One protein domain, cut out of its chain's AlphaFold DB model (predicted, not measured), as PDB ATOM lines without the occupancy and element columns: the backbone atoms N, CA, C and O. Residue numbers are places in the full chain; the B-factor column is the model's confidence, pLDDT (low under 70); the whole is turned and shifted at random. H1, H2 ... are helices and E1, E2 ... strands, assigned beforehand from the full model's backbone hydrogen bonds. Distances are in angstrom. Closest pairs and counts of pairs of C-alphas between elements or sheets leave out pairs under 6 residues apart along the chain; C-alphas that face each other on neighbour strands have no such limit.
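AT A GLANCE: This is residues 161 to 317 of the 517 residues of the protein "uncharacterized protein LOC109462633" of Branchiostoma belcheri (UniProt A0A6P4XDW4). A strongly twisted sheet of seven strands makes the core, with helices over both faces. H1 packs on its E4 and E7 end on one face, H3 packs on E5 and E1 on that same face with H4 next to it near E1, E2 and E3, and H2 covers E4 and E7 on the opposite face. The 157 printed residues, with four named helices and seven named strands, run H1 E1 E2 E3 H2 E4 E5 E6 H3 H4 E7; the sheet, E4 E7 E3 E2 E1 E5 E6, is mixed, and the class is mixed, helices and strands. The whole is compact, with a radius of gyration of the C-alphas of 15.3 A and spans of 48 by 37 by 35 A.

HOW THE PARTS SIT: Inner strand E7, residues 309 to 316, has antiparallel neighbours in edge strand E4, residues 240 to 246, and E3, residues 197 to 202; N 243 and O 312 are 2.8 A apart, as are N 201 and O 313. E3, E2, residues 186 to 191, and E1, residues 175 to 181, form a meander, each strand the antiparallel neighbour of the one before; N 200 and O 187 are 2.8 A apart, N 179 and O 188 also 2.8 A. E5, residues 252 to 257, is parallel to E1 at 22 degrees, with N 178 and O 252 at 2.9 A. E5 and edge strand E6, residues 263 to 266, form a hairpin, with N 256 and O 265 at 2.8 A. H2, residues 219 to 231, is over E4 and E7 at a height over the sheet of 8.5 A; Gly 219 and Ile 313 are its closest C-alphas to E7, 5.1 A apart. E3, H2 and E4 make a split strand-helix-strand unit, E7 lying between the two strands, with a right-handed crossover. On the opposite face H1, residues 161 to 172, is on the sheet; its closest C-alphas to E4 are Lys 171 and Arg 243, 5.5 A. H3, residues 274 to 282, and H4, residues 290 to 297, are on the same face as H1 and touch about perpendicular at 78 degrees, with C-alphas 278 and 296 closest at 4.8 A. In H1, H2, H3 and H4 every O i to N i+4 pair is within hydrogen-bond range.

IN THESE COORDINATES: H1 begins at C-alpha 161 (-17.161, 8.150, -22.070) and is 16.0 A long; H2 is 18.8 A. E4 is 18.5 A, and E7, 21.0 A, ends at C-alpha 316 (-7.985, 10.665, -9.858).

THE WHOLE: The C-alphas of Gly 233 and Lys 285, the two farthest apart, are 48.5 A from each other. The printed part has no cut. The links E3 to H2 and H4 to E7 are long. The mean pLDDT of the printed part is 81.4; residues 161 to 166, 193 to 196, 205 to 216, 233 and 302 to 305 are under 70.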
ATOM      1  N   GLN A 161     -15.893   8.137 -22.833       36.34
ATOM      2  CA  GLN A 161     -17.161   8.150 -22.070       36.34
ATOM      3  C   GLN A 161     -16.967   7.988 -20.559       36.34
ATOM      4  O   GLN A 161     -17.587   8.719 -19.784       36.34
ATOM      5  N   PHE A 162     -16.100   7.077 -20.110       47.22
ATOM      6  CA  PHE A 162     -15.769   6.954 -18.691       47.22
ATOM      7  C   PHE A 162     -14.969   8.165 -18.216       47.22
ATOM      8  O   PHE A 162     -15.335   8.743 -17.194       47.22
ATOM      9  N   ASP A 163     -13.978   8.644 -18.977       56.03
ATOM     10  CA  ASP A 163     -13.299   9.896 -18.646       56.03
ATOM     11  C   ASP A 163     -14.266  11.078 -18.701       56.03
ATOM     12  O   ASP A 163     -14.183  11.939 -17.834       56.03
ATOM     13  N   SER A 164     -15.188  11.183 -19.669       61.34
ATOM     14  CA  SER A 164     -16.130  12.317 -19.673       61.34
ATOM     15  C   SER A 164     -17.130  12.252 -18.516       61.34
ATOM     16  O   SER A 164     -17.430  13.296 -17.935       61.34
ATOM     17  N   ARG A 165     -17.572  11.058 -18.101       63.50
ATOM     18  CA  ARG A 165     -18.410  10.866 -16.908       63.50
ATOM     19  C   ARG A 165     -17.640  11.157 -15.617       63.50
ATOM     20  O   ARG A 165     -18.141  11.892 -14.770       63.50
ATOM     21  N   LEU A 166     -16.411  10.663 -15.484       69.38
ATOM     22  CA  LEU A 166     -15.551  10.896 -14.323       69.38
ATOM     23  C   LEU A 166     -15.072  12.356 -14.253       69.38
ATOM     24  O   LEU A 166     -15.073  12.952 -13.181       69.38
ATOM     25  N   ARG A 167     -14.775  12.997 -15.390       76.88
ATOM     26  CA  ARG A 167     -14.506  14.444 -15.467       76.88
ATOM     27  C   ARG A 167     -15.751  15.271 -15.192       76.88
ATOM     28  O   ARG A 167     -15.605  16.347 -14.625       76.88
ATOM     29  N   ALA A 168     -16.953  14.800 -15.531       77.94
ATOM     30  CA  ALA A 168     -18.184  15.446 -15.081       77.94
ATOM     31  C   ALA A 168     -18.288  15.390 -13.548       77.94
ATOM     32  O   ALA A 168     -18.412  16.446 -12.935       77.94
ATOM     33  N   VAL A 169     -18.106  14.216 -12.923       78.31
ATOM     34  CA  VAL A 169     -18.041  14.071 -11.452       78.31
ATOM     35  C   VAL A 169     -16.988  15.013 -10.857       78.31
ATOM     36  O   VAL A 169     -17.310  15.828  -9.995       78.31
ATOM     37  N   TYR A 170     -15.755  14.999 -11.365       84.31
ATOM     38  CA  TYR A 170     -14.683  15.871 -10.880       84.31
ATOM     39  C   TYR A 170     -15.012  17.361 -11.026       84.31
ATOM     40  O   TYR A 170     -14.714  18.133 -10.112       84.31
ATOM     41  N   LYS A 171     -15.667  17.776 -12.119       84.25
ATOM     42  CA  LYS A 171     -16.066  19.172 -12.360       84.25
ATOM     43  C   LYS A 171     -17.251  19.624 -11.505       84.25
ATOM     44  O   LYS A 171     -17.236  20.772 -11.064       84.25
ATOM     45  N   THR A 172     -18.253  18.776 -11.261       82.44
ATOM     46  CA  THR A 172     -19.547  19.215 -10.697       82.44
ATOM     47  C   THR A 172     -19.983  18.522  -9.406       82.44
ATOM     48  O   THR A 172     -20.662  19.168  -8.610       82.44
ATOM     49  N   SER A 173     -19.593  17.268  -9.145       82.81
ATOM     50  CA  SER A 173     -20.066  16.513  -7.971       82.81
ATOM     51  C   SER A 173     -19.686  17.217  -6.662       82.81
ATOM     52  O   SER A 173     -18.558  17.717  -6.556       82.81
ATOM     53  N   PRO A 174     -20.567  17.296  -5.650       85.31
ATOM     54  CA  PRO A 174     -20.214  17.844  -4.343       85.31
ATOM     55  C   PRO A 174     -19.016  17.114  -3.719       85.31
ATOM     56  O   PRO A 174     -18.919  15.891  -3.789       85.31
ATOM     57  N   VAL A 175     -18.111  17.853  -3.072       87.44
ATOM     58  CA  VAL A 175     -17.051  17.253  -2.246       87.44
ATOM     59  C   VAL A 175     -17.622  17.021  -0.852       87.44
ATOM     60  O   VAL A 175     -17.975  17.976  -0.164       87.44
ATOM     61  N   ARG A 176     -17.718  15.758  -0.431       82.94
ATOM     62  CA  ARG A 176     -18.315  15.378   0.858       82.94
ATOM     63  C   ARG A 176     -17.349  15.595   2.019       82.94
ATOM     64  O   ARG A 176     -17.745  16.067   3.081       82.94
ATOM     65  N   GLN A 177     -16.092  15.211   1.824       88.12
ATOM     66  CA  GLN A 177     -15.063  15.257   2.856       88.12
ATOM     67  C   GLN A 177     -13.682  15.494   2.252       88.12
ATOM     68  O   GLN A 177     -13.416  15.076   1.123       88.12
ATOM     69  N   ALA A 178     -12.817  16.151   3.022       92.44
ATOM     70  CA  ALA A 178     -11.459  16.489   2.634       92.44
ATOM     71  C   ALA A 178     -10.446  16.219   3.760       92.44
ATOM     72  O   ALA A 178     -10.777  16.334   4.942       92.44
ATOM     73  N   TYR A 179      -9.201  15.939   3.377       92.94
ATOM     74  CA  TYR A 179      -8.023  15.891   4.242       92.94
ATOM     75  C   TYR A 179      -6.926  16.772   3.639       92.94
ATOM     76  O   TYR A 179      -6.622  16.677   2.448       92.94
ATOM     77  N   LEU A 180      -6.309  17.620   4.458       93.25
ATOM     78  CA  LEU A 180      -5.118  18.374   4.061       93.25
ATOM     79  C   LEU A 180      -3.885  17.475   4.189       93.25
ATOM     80  O   LEU A 180      -3.743  16.791   5.199       93.25
ATOM     81  N   VAL A 181      -2.982  17.493   3.208       89.44
ATOM     82  CA  VAL A 181      -1.762  16.671   3.254       89.44
ATOM     83  C   VAL A 181      -0.554  17.532   3.613       89.44
ATOM     84  O   VAL A 181      -0.248  18.533   2.961       89.44
ATOM     85  N   ALA A 182       0.131  17.162   4.690       85.81
ATOM     86  CA  ALA A 182       1.305  17.856   5.182       85.81
ATOM     87  C   ALA A 182       2.466  17.751   4.184       85.81
ATOM     88  O   ALA A 182       2.764  16.681   3.663       85.81
ATOM     89  N   GLY A 183       3.118  18.880   3.906       82.62
ATOM     90  CA  GLY A 183       4.237  18.951   2.968       82.62
ATOM     91  C   GLY A 183       3.858  18.859   1.485       82.62
ATOM     92  O   GLY A 183       4.768  18.797   0.667       82.62
ATOM     93  N   ARG A 184       2.566  18.857   1.114       85.19
ATOM     94  CA  ARG A 184       2.098  18.704  -0.279       85.19
ATOM     95  C   ARG A 184       1.221  19.873  -0.746       85.19
ATOM     96  O   ARG A 184       0.652  20.595   0.066       85.19
ATOM     97  N   ASP A 185       1.104  20.043  -2.064       82.62
ATOM     98  CA  ASP A 185       0.332  21.112  -2.726       82.62
ATOM     99  C   ASP A 185      -1.139  20.747  -3.002       82.62
ATOM    100  O   ASP A 185      -1.840  21.444  -3.742       82.62
ATOM    101  N   TYR A 186      -1.610  19.640  -2.420       88.31
ATOM    102  CA  TYR A 186      -2.902  19.046  -2.728       88.31
ATOM    103  C   TYR A 186      -3.708  18.648  -1.493       88.31
ATOM    104  O   TYR A 186      -3.188  18.404  -0.402       88.31
ATOM    105  N   ILE A 187      -5.014  18.550  -1.710       91.81
ATOM    106  CA  ILE A 187      -6.013  18.109  -0.738       91.81
ATOM    107  C   ILE A 187      -6.515  16.735  -1.192       91.81
ATOM    108  O   ILE A 187      -6.812  16.559  -2.371       91.81
ATOM    109  N   LEU A 188      -6.618  15.758  -0.293       90.12
ATOM    110  CA  LEU A 188      -7.327  14.507  -0.583       90.12
ATOM    111  C   LEU A 188      -8.822  14.734  -0.380       90.12
ATOM    112  O   LEU A 188      -9.215  15.286   0.646       90.12
ATOM    113  N   ALA A 189      -9.654  14.312  -1.325       88.25
ATOM    114  CA  ALA A 189     -11.093  14.544  -1.277       88.25
ATOM    115  C   ALA A 189     -11.894  13.332  -1.753       88.25
ATOM    116  O   ALA A 189     -11.481  12.661  -2.696       88.25
ATOM    117  N   ASN A 190     -13.068  13.117  -1.152       85.44
ATOM    118  CA  ASN A 190     -14.075  12.179  -1.655       85.44
ATOM    119  C   ASN A 190     -15.291  12.964  -2.150       85.44
ATOM    120  O   ASN A 190     -15.741  13.922  -1.503       85.44
ATOM    121  N   PHE A 191     -15.850  12.521  -3.269       77.06
ATOM    122  CA  PHE A 191     -17.061  13.091  -3.845       77.06
ATOM    123  C   PHE A 191     -18.327  12.475  -3.234       77.06
ATOM    124  O   PHE A 191     -18.271  11.489  -2.502       77.06
ATOM    125  N   ALA A 192     -19.477  13.102  -3.473       72.81
ATOM    126  CA  ALA A 192     -20.771  12.562  -3.059       72.81
ATOM    127  C   ALA A 192     -21.264  11.455  -4.007       72.81
ATOM    128  O   ALA A 192     -21.904  10.512  -3.550       72.81
ATOM    129  N   ASP A 193     -20.934  11.557  -5.300       63.06
ATOM    130  CA  ASP A 193     -21.450  10.677  -6.360       63.06
ATOM    131  C   ASP A 193     -20.506   9.501  -6.707       63.06
ATOM    132  O   ASP A 193     -20.626   8.905  -7.778       63.06
ATOM    133  N   GLY A 194     -19.555   9.168  -5.826       52.94
ATOM    134  CA  GLY A 194     -18.645   8.031  -5.994       52.94
ATOM    135  C   GLY A 194     -17.752   7.777  -4.775       52.94
ATOM    136  O   GLY A 194     -17.468   8.694  -4.006       52.94
ATOM    137  N   ASP A 195     -17.280   6.537  -4.625       53.12
ATOM    138  CA  ASP A 195     -16.355   6.125  -3.554       53.12
ATOM    139  C   ASP A 195     -14.897   6.574  -3.803       53.12
ATOM    140  O   ASP A 195     -14.016   6.376  -2.961       53.12
ATOM    141  N   ASP A 196     -14.634   7.198  -4.954       60.88
ATOM    142  CA  ASP A 196     -13.295   7.556  -5.404       60.88
ATOM    143  C   ASP A 196     -12.696   8.737  -4.627       60.88
ATOM    144  O   ASP A 196     -13.218   9.858  -4.594       60.88
ATOM    145  N   LEU A 197     -11.515   8.480  -4.066       72.56
ATOM    146  CA  LEU A 197     -10.577   9.506  -3.625       72.56
ATOM    147  C   LEU A 197      -9.977  10.224  -4.843       72.56
ATOM    148  O   LEU A 197      -9.569   9.594  -5.820       72.56
ATOM    149  N   ALA A 198      -9.815  11.539  -4.750       83.12
ATOM    150  CA  ALA A 198      -9.051  12.326  -5.710       83.12
ATOM    151  C   ALA A 198      -8.078  13.282  -5.017       83.12
ATOM    152  O   ALA A 198      -8.281  13.702  -3.874       83.12
ATOM    153  N   TYR A 199      -7.035  13.656  -5.750       88.44
ATOM    154  CA  TYR A 199      -6.121  14.730  -5.398       88.44
ATOM    155  C   TYR A 199      -6.659  16.044  -5.973       88.44
ATOM    156  O   TYR A 199      -6.737  16.204  -7.188       88.44
ATOM    157  N   LEU A 200      -7.011  17.003  -5.119       92.25
ATOM    158  CA  LEU A 200      -7.297  18.381  -5.516       92.25
ATOM    159  C   LEU A 200      -5.982  19.169  -5.439       92.25
ATOM    160  O   LEU A 200      -5.646  19.710  -4.384       92.25
ATOM    161  N   LYS A 201      -5.203  19.185  -6.526       91.25
ATOM    162  CA  LYS A 201      -3.954  19.961  -6.616       91.25
ATOM    163  C   LYS A 201      -4.296  21.444  -6.767       91.25
ATOM    164  O   LYS A 201      -5.034  21.811  -7.680       91.25
ATOM    165  N   VAL A 202      -3.800  22.290  -5.871       89.88
ATOM    166  CA  VAL A 202      -4.188  23.709  -5.812       89.88
ATOM    167  C   VAL A 202      -3.460  24.516  -6.885       89.88
ATOM    168  O   VAL A 202      -2.251  24.369  -7.064       89.88
ATOM    169  N   VAL A 203      -4.200  25.371  -7.598       86.75
ATOM    170  CA  VAL A 203      -3.669  26.223  -8.668       86.75
ATOM    171  C   VAL A 203      -3.362  27.625  -8.142       86.75
ATOM    172  O   VAL A 203      -4.161  28.225  -7.425       86.75
ATOM    173  N   SER A 204      -2.205  28.155  -8.536       74.38
ATOM    174  CA  SER A 204      -1.729  29.506  -8.218       74.38
ATOM    175  C   SER A 204      -1.417  30.292  -9.497       74.38
ATOM    176  O   SER A 204      -0.953  29.739 -10.496       74.38
ATOM    177  N   ASP A 205      -1.669  31.595  -9.456       63.91
ATOM    178  CA  ASP A 205      -1.202  32.603 -10.413       63.91
ATOM    179  C   ASP A 205       0.261  32.998 -10.148       63.91
ATOM    180  O   ASP A 205       1.040  33.142 -11.084       63.91
ATOM    181  N   VAL A 206       0.667  33.080  -8.876       58.84
ATOM    182  CA  VAL A 206       2.066  33.312  -8.479       58.84
ATOM    183  C   VAL A 206       2.954  32.119  -8.884       58.84
ATOM    184  O   VAL A 206       2.599  30.975  -8.555       58.84
ATOM    185  N   PRO A 207       4.110  32.343  -9.545       51.28
ATOM    186  CA  PRO A 207       5.001  31.274  -9.984       51.28
ATOM    187  C   PRO A 207       5.746  30.582  -8.830       51.28
ATOM    188  O   PRO A 207       6.455  31.205  -8.047       51.28
ATOM    189  N   ARG A 208       5.631  29.247  -8.811       60.69
ATOM    190  CA  ARG A 208       6.639  28.263  -8.364       60.69
ATOM    191  C   ARG A 208       7.435  28.579  -7.082       60.69
ATOM    192  O   ARG A 208       8.665  28.516  -7.072       60.69
ATOM    193  N   GLU A 209       6.750  28.811  -5.966       57.53
ATOM    194  CA  GLU A 209       7.401  28.819  -4.649       57.53
ATOM    195  C   GLU A 209       7.956  27.417  -4.310       57.53
ATOM    196  O   GLU A 209       7.233  26.420  -4.374       57.53
ATOM    197  N   ARG A 210       9.246  27.332  -3.940       59.47
ATOM    198  CA  ARG A 210       9.836  26.130  -3.325       59.47
ATOM    199  C   ARG A 210       9.761  26.247  -1.807       59.47
ATOM    200  O   ARG A 210      10.496  27.034  -1.218       59.47
ATOM    201  N   VAL A 211       8.952  25.407  -1.167       55.25
ATOM    202  CA  VAL A 211       8.938  25.266   0.298       55.25
ATOM    203  C   VAL A 211       9.578  23.926   0.651       55.25
ATOM    204  O   VAL A 211       9.108  22.876   0.217       55.25
ATOM    205  N   GLY A 212      10.698  23.945   1.382       51.38
ATOM    206  CA  GLY A 212      11.427  22.720   1.747       51.38
ATOM    207  C   GLY A 212      11.882  21.877   0.545       51.38
ATOM    208  O   GLY A 212      11.829  20.653   0.600       51.38
ATOM    209  N   GLY A 213      12.251  22.520  -0.570       58.50
ATOM    210  CA  GLY A 213      12.697  21.849  -1.799       58.50
ATOM    211  C   GLY A 213      11.587  21.247  -2.675       58.50
ATOM    212  O   GLY A 213      11.872  20.825  -3.795       58.50
ATOM    213  N   GLN A 214      10.324  21.237  -2.230       57.81
ATOM    214  CA  GLN A 214       9.203  20.745  -3.040       57.81
ATOM    215  C   GLN A 214       8.634  21.830  -3.962       57.81
ATOM    216  O   GLN A 214       8.649  23.015  -3.632       57.81
ATOM    217  N   LEU A 215       8.136  21.413  -5.130       64.81
ATOM    218  CA  LEU A 215       7.471  22.277  -6.107       64.81
ATOM    219  C   LEU A 215       5.965  22.301  -5.835       64.81
ATOM    220  O   LEU A 215       5.310  21.268  -5.947       64.81
ATOM    221  N   PHE A 216       5.426  23.476  -5.522       67.12
ATOM    222  CA  PHE A 216       3.988  23.699  -5.360       67.12
ATOM    223  C   PHE A 216       3.388  24.248  -6.666       67.12
ATOM    224  O   PHE A 216       4.113  24.861  -7.455       67.12
ATOM    225  N   ASN A 217       2.077  24.053  -6.883       70.94
ATOM    226  CA  ASN A 217       1.332  24.368  -8.122       70.94
ATOM    227  C   ASN A 217       1.493  23.317  -9.249       70.94
ATOM    228  O   ASN A 217       1.448  23.640 -10.432       70.94
ATOM    229  N   GLY A 218       1.670  22.034  -8.916       77.00
ATOM    230  CA  GLY A 218       1.838  20.946  -9.892       77.00
ATOM    231  C   GLY A 218       0.578  20.581 -10.694       77.00
ATOM    232  O   GLY A 218       0.657  19.800 -11.640       77.00
ATOM    233  N   GLY A 219      -0.593  21.113 -10.325       86.44
ATOM    234  CA  GLY A 219      -1.883  20.729 -10.908       86.44
ATOM    235  C   GLY A 219      -2.003  20.993 -12.411       86.44
ATOM    236  O   GLY A 219      -2.493  20.133 -13.142       86.44
ATOM    237  N   LEU A 220      -1.541  22.151 -12.892       87.38
ATOM    238  CA  LEU A 220      -1.651  22.518 -14.311       87.38
ATOM    239  C   LEU A 220      -0.865  21.562 -15.221       87.38
ATOM    240  O   LEU A 220      -1.366  21.189 -16.282       87.38
ATOM    241  N   ALA A 221       0.315  21.109 -14.791       86.44
ATOM    242  CA  ALA A 221       1.081  20.113 -15.529       86.44
ATOM    243  C   ALA A 221       0.356  18.758 -15.607       86.44
ATOM    244  O   ALA A 221       0.326  18.173 -16.686       86.44
ATOM    245  N   GLU A 222      -0.310  18.288 -14.542       88.00
ATOM    246  CA  GLU A 222      -1.146  17.070 -14.595       88.00
ATOM    247  C   GLU A 222      -2.301  17.210 -15.595       88.00
ATOM    248  O   GLU A 222      -2.537  16.311 -16.401       88.00
ATOM    249  N   LEU A 223      -2.994  18.357 -15.587       90.62
ATOM    250  CA  LEU A 223      -4.107  18.629 -16.500       90.62
ATOM    251  C   LEU A 223      -3.659  18.587 -17.965       90.62
ATOM    252  O   LEU A 223      -4.279  17.912 -18.787       90.62
ATOM    253  N   VAL A 224      -2.579  19.298 -18.296       91.00
ATOM    254  CA  VAL A 224      -2.024  19.307 -19.655       91.00
ATOM    255  C   VAL A 224      -1.506  17.918 -20.032       91.00
ATOM    256  O   VAL A 224      -1.737  17.475 -21.156       91.00
ATOM    257  N   SER A 225      -0.880  17.200 -19.093       89.44
ATOM    258  CA  SER A 225      -0.385  15.836 -19.315       89.44
ATOM    259  C   SER A 225      -1.504  14.868 -19.671       89.44
ATOM    260  O   SER A 225      -1.364  14.108 -20.626       89.44
ATOM    261  N   TYR A 226      -2.634  14.942 -18.964       87.06
ATOM    262  CA  TYR A 226      -3.829  14.160 -19.266       87.06
ATOM    263  C   TYR A 226      -4.358  14.451 -20.680       87.06
ATOM    264  O   TYR A 226      -4.604  13.528 -21.454       87.06
ATOM    265  N   HIS A 227      -4.480  15.725 -21.064       85.56
ATOM    266  CA  HIS A 227      -4.962  16.077 -22.405       85.56
ATOM    267  C   HIS A 227      -3.999  15.631 -23.514       85.56
ATOM    268  O   HIS A 227      -4.453  15.101 -24.526       85.56
ATOM    269  N   VAL A 228      -2.682  15.774 -23.328       87.06
ATOM    270  CA  VAL A 228      -1.679  15.262 -24.281       87.06
ATOM    271  C   VAL A 228      -1.771  13.737 -24.408       87.06
ATOM    272  O   VAL A 228      -1.874  13.237 -25.526       87.06
ATOM    273  N   ASP A 229      -1.811  13.010 -23.288       82.00
ATOM    274  CA  ASP A 229      -1.940  11.546 -23.215       82.00
ATOM    275  C   ASP A 229      -3.143  11.003 -24.003       82.00
ATOM    276  O   ASP A 229      -3.007  10.028 -24.749       82.00
ATOM    277  N   ARG A 230      -4.305  11.664 -23.899       76.50
ATOM    278  CA  ARG A 230      -5.500  11.308 -24.681       76.50
ATOM    279  C   ARG A 230      -5.340  11.632 -26.166       76.50
ATOM    280  O   ARG A 230      -5.651  10.791 -27.005       76.50
ATOM    281  N   LEU A 231      -4.796  12.803 -26.509       74.56
ATOM    282  CA  LEU A 231      -4.614  13.232 -27.904       74.56
ATOM    283  C   LEU A 231      -3.669  12.329 -28.702       74.56
ATOM    284  O   LEU A 231      -3.934  12.055 -29.873       74.56
ATOM    285  N   VAL A 232      -2.589  11.843 -28.082       71.31
ATOM    286  CA  VAL A 232      -1.685  10.863 -28.712       71.31
ATOM    287  C   VAL A 232      -2.141   9.407 -28.533       71.31
ATOM    288  O   VAL A 232      -1.537   8.506 -29.110       71.31
ATOM    289  N   GLY A 233      -3.255   9.168 -27.831       67.12
ATOM    290  CA  GLY A 233      -3.906   7.860 -27.725       67.12
ATOM    291  C   GLY A 233      -3.187   6.858 -26.822       67.12
ATOM    292  O   GLY A 233      -3.256   5.660 -27.089       67.12
ATOM    293  N   LEU A 234      -2.487   7.344 -25.794       72.56
ATOM    294  CA  LEU A 234      -1.668   6.533 -24.889       72.56
ATOM    295  C   LEU A 234      -2.466   5.975 -23.704       72.56
ATOM    296  O   LEU A 234      -2.326   4.802 -23.361       72.56
ATOM    297  N   GLY A 235      -3.314   6.799 -23.085       70.50
ATOM    298  CA  GLY A 235      -4.223   6.379 -22.016       70.50
ATOM    299  C   GLY A 235      -3.552   6.024 -20.681       70.50
ATOM    300  O   GLY A 235      -4.099   5.204 -19.940       70.50
ATOM    301  N   ARG A 236      -2.371   6.581 -20.381       73.31
ATOM    302  CA  ARG A 236      -1.499   6.258 -19.231       73.31
ATOM    303  C   ARG A 236      -1.549   7.271 -18.094       73.31
ATOM    304  O   ARG A 236      -1.139   6.935 -16.984       73.31
ATOM    305  N   VAL A 237      -2.012   8.493 -18.352       77.12
ATOM    306  CA  VAL A 237      -2.140   9.541 -17.325       77.12
ATOM    307  C   VAL A 237      -3.501   9.416 -16.627       77.12
ATOM    308  O   VAL A 237      -4.506   9.187 -17.310       77.12
ATOM    309  N   PRO A 238      -3.575   9.562 -15.288       77.88
ATOM    310  CA  PRO A 238      -4.841   9.629 -14.560       77.88
ATOM    311  C   PRO A 238      -5.776  10.712 -15.088       77.88
ATOM    312  O   PRO A 238      -5.342  11.769 -15.541       77.88
ATOM    313  N   VAL A 239      -7.078  10.463 -14.971       79.06
ATOM    314  CA  VAL A 239      -8.103  11.418 -15.390       79.06
ATOM    315  C   VAL A 239      -7.957  12.723 -14.609       79.06
ATOM    316  O   VAL A 239      -7.926  12.708 -13.375       79.06
ATOM    317  N   ALA A 240      -7.881  13.842 -15.336       84.81
ATOM    318  CA  ALA A 240      -7.744  15.175 -14.763       84.81
ATOM    319  C   ALA A 240      -8.843  16.139 -15.242       84.81
ATOM    320  O   ALA A 240      -9.313  16.092 -16.384       84.81
ATOM    321  N   ALA A 241      -9.253  17.049 -14.360       87.62
ATOM    322  CA  ALA A 241     -10.216  18.102 -14.668       87.62
ATOM    323  C   ALA A 241      -9.938  19.360 -13.839       87.62
ATOM    324  O   ALA A 241      -9.656  19.279 -12.645       87.62
ATOM    325  N   SER A 242     -10.066  20.537 -14.449       91.31
ATOM    326  CA  SER A 242     -10.047  21.797 -13.698       91.31
ATOM    327  C   SER A 242     -11.380  22.054 -12.993       91.31
ATOM    328  O   SER A 242     -12.449  21.720 -13.515       91.31
ATOM    329  N   ARG A 243     -11.329  22.697 -11.824       90.12
ATOM    330  CA  ARG A 243     -12.510  23.100 -11.062       90.12
ATOM    331  C   ARG A 243     -12.240  24.338 -10.215       90.12
ATOM    332  O   ARG A 243     -11.247  24.409  -9.503       90.12
ATOM    333  N   ARG A 244     -13.195  25.269 -10.207       90.38
ATOM    334  CA  ARG A 244     -13.295  26.293  -9.164       90.38
ATOM    335  C   ARG A 244     -14.095  25.726  -7.997       90.38
ATOM    336  O   ARG A 244     -15.298  25.504  -8.115       90.38
ATOM    337  N   LEU A 245     -13.424  25.441  -6.890       90.50
ATOM    338  CA  LEU A 245     -14.040  24.927  -5.675       90.50
ATOM    339  C   LEU A 245     -14.559  26.100  -4.837       90.50
ATOM    340  O   LEU A 245     -13.778  26.890  -4.309       90.50
ATOM    341  N   VAL A 246     -15.883  26.212  -4.720       89.69
ATOM    342  CA  VAL A 246     -16.536  27.160  -3.807       89.69
ATOM    343  C   VAL A 246     -16.559  26.545  -2.411       89.69
ATOM    344  O   VAL A 246     -17.027  25.424  -2.232       89.69
ATOM    345  N   LEU A 247     -16.037  27.267  -1.421       90.38
ATOM    346  CA  LEU A 247     -15.915  26.809  -0.039       90.38
ATOM    347  C   LEU A 247     -16.968  27.497   0.838       90.38
ATOM    348  O   LEU A 247     -16.663  28.308   1.712       90.38
ATOM    349  N   ASP A 248     -18.228  27.163   0.574       85.25
ATOM    350  CA  ASP A 248     -19.417  27.719   1.233       85.25
ATOM    351  C   ASP A 248     -19.644  27.246   2.681       85.25
ATOM    352  O   ASP A 248     -20.409  27.860   3.423       85.25
ATOM    353  N   GLY A 249     -18.937  26.192   3.094       85.38
ATOM    354  CA  GLY A 249     -19.097  25.520   4.383       85.38
ATOM    355  C   GLY A 249     -19.630  24.087   4.274       85.38
ATOM    356  O   GLY A 249     -19.681  23.403   5.288       85.38
ATOM    357  N   SER A 250     -19.970  23.605   3.077       87.00
ATOM    358  CA  SER A 250     -20.417  22.220   2.847       87.00
ATOM    359  C   SER A 250     -19.302  21.171   2.970       87.00
ATOM    360  O   SER A 250     -19.560  20.043   3.382       87.00
ATOM    361  N   VAL A 251     -18.056  21.532   2.645       91.06
ATOM    362  CA  VAL A 251     -16.915  20.602   2.632       91.06
ATOM    363  C   VAL A 251     -16.376  20.371   4.047       91.06
ATOM    364  O   VAL A 251     -15.658  21.221   4.590       91.06
ATOM    365  N   ALA A 252     -16.683  19.212   4.632       91.38
ATOM    366  CA  ALA A 252     -16.158  18.791   5.931       91.38
ATOM    367  C   ALA A 252     -14.649  18.487   5.857       91.38
ATOM    368  O   ALA A 252     -14.202  17.735   4.988       91.38
ATOM    369  N   LEU A 253     -13.864  19.048   6.780       93.62
ATOM    370  CA  LEU A 253     -12.440  18.752   6.932       93.62
ATOM    371  C   LEU A 253     -12.269  17.683   8.016       93.62
ATOM    372  O   LEU A 253     -12.518  17.941   9.188       93.62
ATOM    373  N   GLN A 254     -11.838  16.491   7.613       92.25
ATOM    374  CA  GLN A 254     -11.651  15.352   8.518       92.25
ATOM    375  C   GLN A 254     -10.329  15.445   9.289       92.25
ATOM    376  O   GLN A 254     -10.229  14.963  10.413       92.25
ATOM    377  N   GLY A 255      -9.313  16.095   8.712       92.38
ATOM    378  CA  GLY A 255      -8.047  16.321   9.397       92.38
ATOM    379  C   GLY A 255      -6.894  16.764   8.501       92.38
ATOM    380  O   GLY A 255      -7.064  17.085   7.321       92.38
ATOM    381  N   VAL A 256      -5.702  16.754   9.094       90.25
ATOM    382  CA  VAL A 256      -4.410  16.853   8.408       90.25
ATOM    383  C   VAL A 256      -3.725  15.490   8.493       90.25
ATOM    384  O   VAL A 256      -3.629  14.928   9.585       90.25
ATOM    385  N   VAL A 257      -3.232  14.977   7.368       89.81
ATOM    386  CA  VAL A 257      -2.472  13.719   7.283       89.81
ATOM    387  C   VAL A 257      -1.027  13.967   6.842       89.81
ATOM    388  O   VAL A 257      -0.743  14.994   6.225       89.81
ATOM    389  N   SER A 258      -0.112  13.049   7.154       83.94
ATOM    390  CA  SER A 258       1.217  12.989   6.540       83.94
ATOM    391  C   SER A 258       1.110  12.535   5.082       83.94
ATOM    392  O   SER A 258       0.039  12.148   4.605       83.94
ATOM    393  N   ASP A 259       2.213  12.582   4.345       72.94
ATOM    394  CA  ASP A 259       2.284  12.049   2.987       72.94
ATOM    395  C   ASP A 259       2.265  10.512   2.928       72.94
ATOM    396  O   ASP A 259       1.779   9.965   1.936       72.94
ATOM    397  N   ASP A 260       2.669   9.840   4.009       71.94
ATOM    398  CA  ASP A 260       2.445   8.404   4.240       71.94
ATOM    399  C   ASP A 260       0.996   8.076   4.674       71.94
ATOM    400  O   ASP A 260       0.610   6.911   4.765       71.94
ATOM    401  N   GLY A 261       0.155   9.095   4.901       73.81
ATOM    402  CA  GLY A 261      -1.271   8.950   5.213       73.81
ATOM    403  C   GLY A 261      -1.614   8.819   6.702       73.81
ATOM    404  O   GLY A 261      -2.785   8.622   7.033       73.81
ATOM    405  N   GLU A 262      -0.644   8.964   7.605       84.38
ATOM    406  CA  GLU A 262      -0.886   8.972   9.052       84.38
ATOM    407  C   GLU A 262      -1.616  10.249   9.487       84.38
ATOM    408  O   GLU A 262      -1.364  11.335   8.965       84.38
ATOM    409  N   VAL A 263      -2.512  10.161  10.475       87.19
ATOM    410  CA  VAL A 263      -3.272  11.329  10.949       87.19
ATOM    411  C   VAL A 263      -2.399  12.208  11.851       87.19
ATOM    412  O   VAL A 263      -2.202  11.916  13.027       87.19
ATOM    413  N   VAL A 264      -1.928  13.332  11.307       86.75
ATOM    414  CA  VAL A 264      -1.178  14.373  12.037       86.75
ATOM    415  C   VAL A 264      -2.108  15.188  12.940       86.75
ATOM    416  O   VAL A 264      -1.711  15.628  14.019       86.75
ATOM    417  N   ARG A 265      -3.356  15.409  12.508       87.62
ATOM    418  CA  ARG A 265      -4.397  16.073  13.303       87.62
ATOM    419  C   ARG A 265      -5.786  15.617  12.871       87.62
ATOM    420  O   ARG A 265      -6.201  15.929  11.760       87.62
ATOM    421  N   ASP A 266      -6.509  14.950  13.763       88.62
ATOM    422  CA  ASP A 266      -7.933  14.639  13.588       88.62
ATOM    423  C   ASP A 266      -8.790  15.901  13.821       88.62
ATOM    424  O   ASP A 266      -8.480  16.716  14.692       88.62
ATOM    425  N   MET A 267      -9.838  16.077  13.015       89.38
ATOM    426  CA  MET A 267     -10.872  17.116  13.135       89.38
ATOM    427  C   MET A 267     -12.294  16.552  12.937       89.38
ATOM    428  O   MET A 267     -13.266  17.309  12.947       89.38
ATOM    429  N   THR A 268     -12.440  15.228  12.795       83.12
ATOM    430  CA  THR A 268     -13.687  14.513  12.455       83.12
ATOM    431  C   THR A 268     -14.867  14.901  13.356       83.12
ATOM    432  O   THR A 268     -16.014  14.955  12.912       83.12
ATOM    433  N   ARG A 269     -14.599  15.181  14.639       81.81
ATOM    434  CA  ARG A 269     -15.616  15.512  15.656       81.81
ATOM    435  C   ARG A 269     -15.846  17.012  15.853       81.81
ATOM    436  O   ARG A 269     -16.814  17.382  16.511       81.81
ATOM    437  N   ASP A 270     -15.003  17.864  15.275       80.56
ATOM    438  CA  ASP A 270     -14.984  19.304  15.562       80.56
ATOM    439  C   ASP A 270     -15.965  20.105  14.683       80.56
ATOM    440  O   ASP A 270     -16.135  21.312  14.870       80.56
ATOM    441  N   GLY A 271     -16.591  19.463  13.687       83.50
ATOM    442  CA  GLY A 271     -17.479  20.128  12.723       83.50
ATOM    443  C   GLY A 271     -16.765  21.177  11.859       83.50
ATOM    444  O   GLY A 271     -17.397  22.106  11.348       83.50
ATOM    445  N   VAL A 272     -15.440  21.074  11.728       91.12
ATOM    446  CA  VAL A 272     -14.614  22.036  10.993       91.12
ATOM    447  C   VAL A 272     -14.805  21.847   9.491       91.12
ATOM    448  O   VAL A 272     -14.744  20.742   8.956       91.12
ATOM    449  N   THR A 273     -15.011  22.958   8.788       93.75
ATOM    450  CA  THR A 273     -15.145  22.986   7.330       93.75
ATOM    451  C   THR A 273     -13.838  23.455   6.699       93.75
ATOM    452  O   THR A 273     -13.146  24.317   7.252       93.75
ATOM    453  N   LEU A 274     -13.509  22.927   5.518       94.12
ATOM    454  CA  LEU A 274     -12.272  23.254   4.801       94.12
ATOM    455  C   LEU A 274     -12.125  24.771   4.573       94.12
ATOM    456  O   LEU A 274     -11.071  25.342   4.844       94.12
ATOM    457  N   GLY A 275     -13.206  25.433   4.143       92.50
ATOM    458  CA  GLY A 275     -13.230  26.880   3.905       92.50
ATOM    459  C   GLY A 275     -12.956  27.712   5.152       92.50
ATOM    460  O   GLY A 275     -12.162  28.654   5.101       92.50
ATOM    461  N   ARG A 276     -13.563  27.348   6.290       92.94
ATOM    462  CA  ARG A 276     -13.333  28.038   7.564       92.94
ATOM    463  C   ARG A 276     -11.900  27.840   8.041       92.94
ATOM    464  O   ARG A 276     -11.247  28.825   8.364       92.94
ATOM    465  N   TYR A 277     -11.405  26.602   8.033       94.81
ATOM    466  CA  TYR A 277     -10.052  26.291   8.490       94.81
ATOM    467  C   TYR A 277      -8.992  27.047   7.686       94.81
ATOM    468  O   TYR A 277      -8.173  27.756   8.266       94.81
ATOM    469  N   LEU A 278      -9.053  26.976   6.353       94.69
ATOM    470  CA  LEU A 278      -8.119  27.701   5.490       94.69
ATOM    471  C   LEU A 278      -8.253  29.227   5.646       94.69
ATOM    472  O   LEU A 278      -7.246  29.921   5.602       94.69
ATOM    473  N   THR A 279      -9.451  29.765   5.909       93.75
ATOM    474  CA  THR A 279      -9.628  31.204   6.202       93.75
ATOM    475  C   THR A 279      -9.003  31.601   7.544       93.75
ATOM    476  O   THR A 279      -8.383  32.662   7.655       93.75
ATOM    477  N   ASP A 280      -9.143  30.770   8.577       94.81
ATOM    478  CA  ASP A 280      -8.554  31.020   9.896       94.81
ATOM    479  C   ASP A 280      -7.013  30.871   9.868       94.81
ATOM    480  O   ASP A 280      -6.327  31.601  10.585       94.81
ATOM    481  N   VAL A 281      -6.462  30.035   8.975       94.81
ATOM    482  CA  VAL A 281      -5.021  29.996   8.649       94.81
ATOM    483  C   VAL A 281      -4.586  31.243   7.864       94.81
ATOM    484  O   VAL A 281      -3.672  31.939   8.293       94.81
ATOM    485  N   GLN A 282      -5.278  31.600   6.773       94.00
ATOM    486  CA  GLN A 282      -4.973  32.786   5.947       94.00
ATOM    487  C   GLN A 282      -4.999  34.095   6.760       94.00
ATOM    488  O   GLN A 282      -4.259  35.030   6.467       94.00
ATOM    489  N   THR A 283      -5.844  34.172   7.793       93.06
ATOM    490  CA  THR A 283      -5.943  35.332   8.701       93.06
ATOM    491  C   THR A 283      -5.049  35.240   9.944       93.06
ATOM    492  O   THR A 283      -5.141  36.100  10.818       93.06
ATOM    493  N   GLY A 284      -4.186  34.224  10.044       92.25
ATOM    494  CA  GLY A 284      -3.207  34.073  11.124       92.25
ATOM    495  C   GLY A 284      -3.786  33.697  12.495       92.25
ATOM    496  O   GLY A 284      -3.062  33.737  13.489       92.25
ATOM    497  N   LYS A 285      -5.069  33.319  12.578       93.44
ATOM    498  CA  LYS A 285      -5.702  32.855  13.828       93.44
ATOM    499  C   LYS A 285      -5.255  31.444  14.209       93.44
ATOM    500  O   LYS A 285      -5.231  31.103  15.388       93.44
ATOM    501  N   ILE A 286      -4.943  30.619  13.210       91.56
ATOM    502  CA  ILE A 286      -4.433  29.256  13.364       91.56
ATOM    503  C   ILE A 286      -3.102  29.181  12.618       91.56
ATOM    504  O   ILE A 286      -3.046  29.501  11.436       91.56
ATOM    505  N   ARG A 287      -2.038  28.737  13.291       89.25
ATOM    506  CA  ARG A 287      -0.788  28.356  12.614       89.25
ATOM    507  C   ARG A 287      -0.931  26.958  12.029       89.25
ATOM    508  O   ARG A 287      -1.522  26.088  12.672       89.25
ATOM    509  N   ALA A 288      -0.370  26.738  10.848       89.19
ATOM    510  CA  ALA A 288      -0.320  25.421  10.228       89.19
ATOM    511  C   ALA A 288       1.121  25.099   9.799       89.19
ATOM    512  O   ALA A 288       2.070  25.742  10.241       89.19
ATOM    513  N   ASN A 289       1.308  24.053   8.996       86.88
ATOM    514  CA  ASN A 289       2.581  23.854   8.310       86.88
ATOM    515  C   ASN A 289       2.625  24.719   7.041       86.88
ATOM    516  O   ASN A 289       1.587  25.096   6.493       86.88
ATOM    517  N   ALA A 290       3.830  24.994   6.549       86.38
ATOM    518  CA  ALA A 290       4.027  25.930   5.447       86.38
ATOM    519  C   ALA A 290       3.298  25.526   4.142       86.38
ATOM    520  O   ALA A 290       2.925  26.399   3.366       86.38
ATOM    521  N   SER A 291       3.020  24.235   3.910       85.56
ATOM    522  CA  SER A 291       2.228  23.792   2.749       85.56
ATOM    523  C   SER A 291       0.735  24.117   2.884       85.56
ATOM    524  O   SER A 291       0.108  24.551   1.922       85.56
ATOM    525  N   VAL A 292       0.153  23.962   4.078       89.88
ATOM    526  CA  VAL A 292      -1.239  24.357   4.348       89.88
ATOM    527  C   VAL A 292      -1.376  25.878   4.411       89.88
ATOM    528  O   VAL A 292      -2.377  26.408   3.934       89.88
ATOM    529  N   GLU A 293      -0.375  26.588   4.933       90.44
ATOM    530  CA  GLU A 293      -0.308  28.056   4.876       90.44
ATOM    531  C   GLU A 293      -0.218  28.547   3.422       90.44
ATOM    532  O   GLU A 293      -0.940  29.471   3.045       90.44
ATOM    533  N   TRP A 294       0.558  27.867   2.568       88.44
ATOM    534  CA  TRP A 294       0.587  28.127   1.128       88.44
ATOM    535  C   TRP A 294      -0.785  27.904   0.476       88.44
ATOM    536  O   TRP A 294      -1.290  28.823  -0.169       88.44
ATOM    537  N   ILE A 295      -1.449  26.760   0.701       90.81
ATOM    538  CA  ILE A 295      -2.812  26.497   0.188       90.81
ATOM    539  C   ILE A 295      -3.800  27.577   0.663       90.81
ATOM    540  O   ILE A 295      -4.571  28.110  -0.135       90.81
ATOM    541  N   ALA A 296      -3.757  27.938   1.948       92.62
ATOM    542  CA  ALA A 296      -4.597  28.982   2.528       92.62
ATOM    543  C   ALA A 296      -4.338  30.361   1.901       92.62
ATOM    544  O   ALA A 296      -5.281  31.120   1.684       92.62
ATOM    545  N   SER A 297      -3.085  30.680   1.550       89.75
ATOM    546  CA  SER A 297      -2.736  31.936   0.874       89.75
ATOM    547  C   SER A 297      -3.418  32.089  -0.491       89.75
ATOM    548  O   SER A 297      -3.762  33.209  -0.864       89.75
ATOM    549  N   LYS A 298      -3.683  30.979  -1.201       89.88
ATOM    550  CA  LYS A 298      -4.321  30.977  -2.530       89.88
ATOM    551  C   LYS A 298      -5.859  31.016  -2.477       89.88
ATOM    552  O   LYS A 298      -6.505  31.023  -3.525       89.88
ATOM    553  N   LEU A 299      -6.469  31.098  -1.286       91.12
ATOM    554  CA  LEU A 299      -7.896  31.411  -1.153       91.12
ATOM    555  C   LEU A 299      -8.191  32.811  -1.699       91.12
ATOM    556  O   LEU A 299      -7.766  33.819  -1.126       91.12
ATOM    557  N   ARG A 300      -9.016  32.884  -2.743       87.75
ATOM    558  CA  ARG A 300      -9.514  34.156  -3.272       87.75
ATOM    559  C   ARG A 300     -10.902  34.455  -2.717       87.75
ATOM    560  O   ARG A 300     -11.720  33.557  -2.513       87.75
ATOM    561  N   ARG A 301     -11.191  35.740  -2.525       80.25
ATOM    562  CA  ARG A 301     -12.546  36.253  -2.288       80.25
ATOM    563  C   ARG A 301     -13.010  36.910  -3.577       80.25
ATOM    564  O   ARG A 301     -12.571  38.010  -3.895       80.25
ATOM    565  N   ASP A 302     -13.829  36.203  -4.339       64.12
ATOM    566  CA  ASP A 302     -14.422  36.732  -5.564       64.12
ATOM    567  C   ASP A 302     -15.587  37.669  -5.188       64.12
ATOM    568  O   ASP A 302     -16.499  37.217  -4.498       64.12
ATOM    569  N   PRO A 303     -15.613  38.948  -5.611       57.59
ATOM    570  CA  PRO A 303     -16.721  39.862  -5.320       57.59
ATOM    571  C   PRO A 303     -18.105  39.355  -5.764       57.59
ATOM    572  O   PRO A 303     -19.111  39.770  -5.191       57.59
ATOM    573  N   ALA A 304     -18.172  38.459  -6.756       60.34
ATOM    574  CA  ALA A 304     -19.412  37.824  -7.202       60.34
ATOM    575  C   ALA A 304     -19.861  36.647  -6.308       60.34
ATOM    576  O   ALA A 304     -21.031  36.263  -6.346       60.34
ATOM    577  N   HIS A 305     -18.971  36.088  -5.480       58.94
ATOM    578  CA  HIS A 305     -19.245  34.940  -4.615       58.94
ATOM    579  C   HIS A 305     -19.085  35.317  -3.134       58.94
ATOM    580  O   HIS A 305     -18.004  35.655  -2.663       58.94
ATOM    581  N   LYS A 306     -20.148  35.161  -2.334       73.00
ATOM    582  CA  LYS A 306     -20.110  35.433  -0.878       73.00
ATOM    583  C   LYS A 306     -19.159  34.523  -0.080       73.00
ATOM    584  O   LYS A 306     -18.964  34.753   1.112       73.00
ATOM    585  N   HIS A 307     -18.595  33.498  -0.712       84.00
ATOM    586  CA  HIS A 307     -17.794  32.450  -0.087       84.00
ATOM    587  C   HIS A 307     -16.384  32.404  -0.699       84.00
ATOM    588  O   HIS A 307     -16.240  32.709  -1.886       84.00
ATOM    589  N   PRO A 308     -15.346  32.016   0.068       89.06
ATOM    590  CA  PRO A 308     -14.004  31.816  -0.472       89.06
ATOM    591  C   PRO A 308     -14.000  30.802  -1.620       89.06
ATOM    592  O   PRO A 308     -14.742  29.818  -1.591       89.06
ATOM    593  N   VAL A 309     -13.138  31.021  -2.612       90.81
ATOM    594  CA  VAL A 309     -12.951  30.107  -3.744       90.81
ATOM    595  C   VAL A 309     -11.492  29.688  -3.877       90.81
ATOM    596  O   VAL A 309     -10.579  30.484  -3.637       90.81
ATOM    597  N   LEU A 310     -11.285  28.444  -4.297       90.62
ATOM    598  CA  LEU A 310      -9.980  27.862  -4.589       90.62
ATOM    599  C   LEU A 310     -10.017  27.260  -5.998       90.62
ATOM    600  O   LEU A 310     -10.891  26.448  -6.297       90.62
ATOM    601  N   ASP A 311      -9.101  27.662  -6.873       91.00
ATOM    602  CA  ASP A 311      -8.941  27.012  -8.177       91.00
ATOM    603  C   ASP A 311      -8.087  25.745  -7.975       91.00
ATOM    604  O   ASP A 311      -7.018  25.797  -7.369       91.00
ATOM    605  N   VAL A 312      -8.582  24.589  -8.426       92.62
ATOM    606  CA  VAL A 312      -7.930  23.280  -8.257       92.62
ATOM    607  C   VAL A 312      -7.959  22.464  -9.547       92.62
ATOM    608  O   VAL A 312      -8.909  22.542 -10.331       92.62
ATOM    609  N   ILE A 313      -6.945  21.623  -9.746       92.94
ATOM    610  CA  ILE A 313      -7.007  20.497 -10.679       92.94
ATOM    611  C   ILE A 313      -7.316  19.238  -9.877       92.94
ATOM    612  O   ILE A 313      -6.556  18.844  -8.995       92.94
ATOM    613  N   VAL A 314      -8.444  18.613 -10.195       90.44
ATOM    614  CA  VAL A 314      -8.830  17.300  -9.684       90.44
ATOM    615  C   VAL A 314      -8.102  16.241 -10.502       90.44
ATOM    616  O   VAL A 314      -8.224  16.238 -11.726       90.44
ATOM    617  N   VAL A 315      -7.366  15.353  -9.839       87.00
ATOM    618  CA  VAL A 315      -6.664  14.213 -10.444       87.00
ATOM    619  C   VAL A 315      -7.087  12.940  -9.718       87.00
ATOM    620  O   VAL A 315      -7.019  12.880  -8.489       87.00
ATOM    621  N   GLY A 316      -7.525  11.921 -10.456       79.44
ATOM    622  CA  GLY A 316      -7.985  10.665  -9.858       79.44
ATOM    623  C   GLY A 316      -6.898   9.934  -9.067       79.44
ATOM    624  O   GLY A 316      -5.753   9.831  -9.520       79.44
ATOM    625  N   LYS A 317      -7.241   9.407  -7.883       75.69
ATOM    626  CA  LYS A 317      -6.336   8.534  -7.128       75.69
ATOM    627  C   LYS A 317      -6.326   7.145  -7.760       75.69
ATOM    628  O   LYS A 317      -7.368   6.534  -7.960       75.69
TER     629      LYS A 317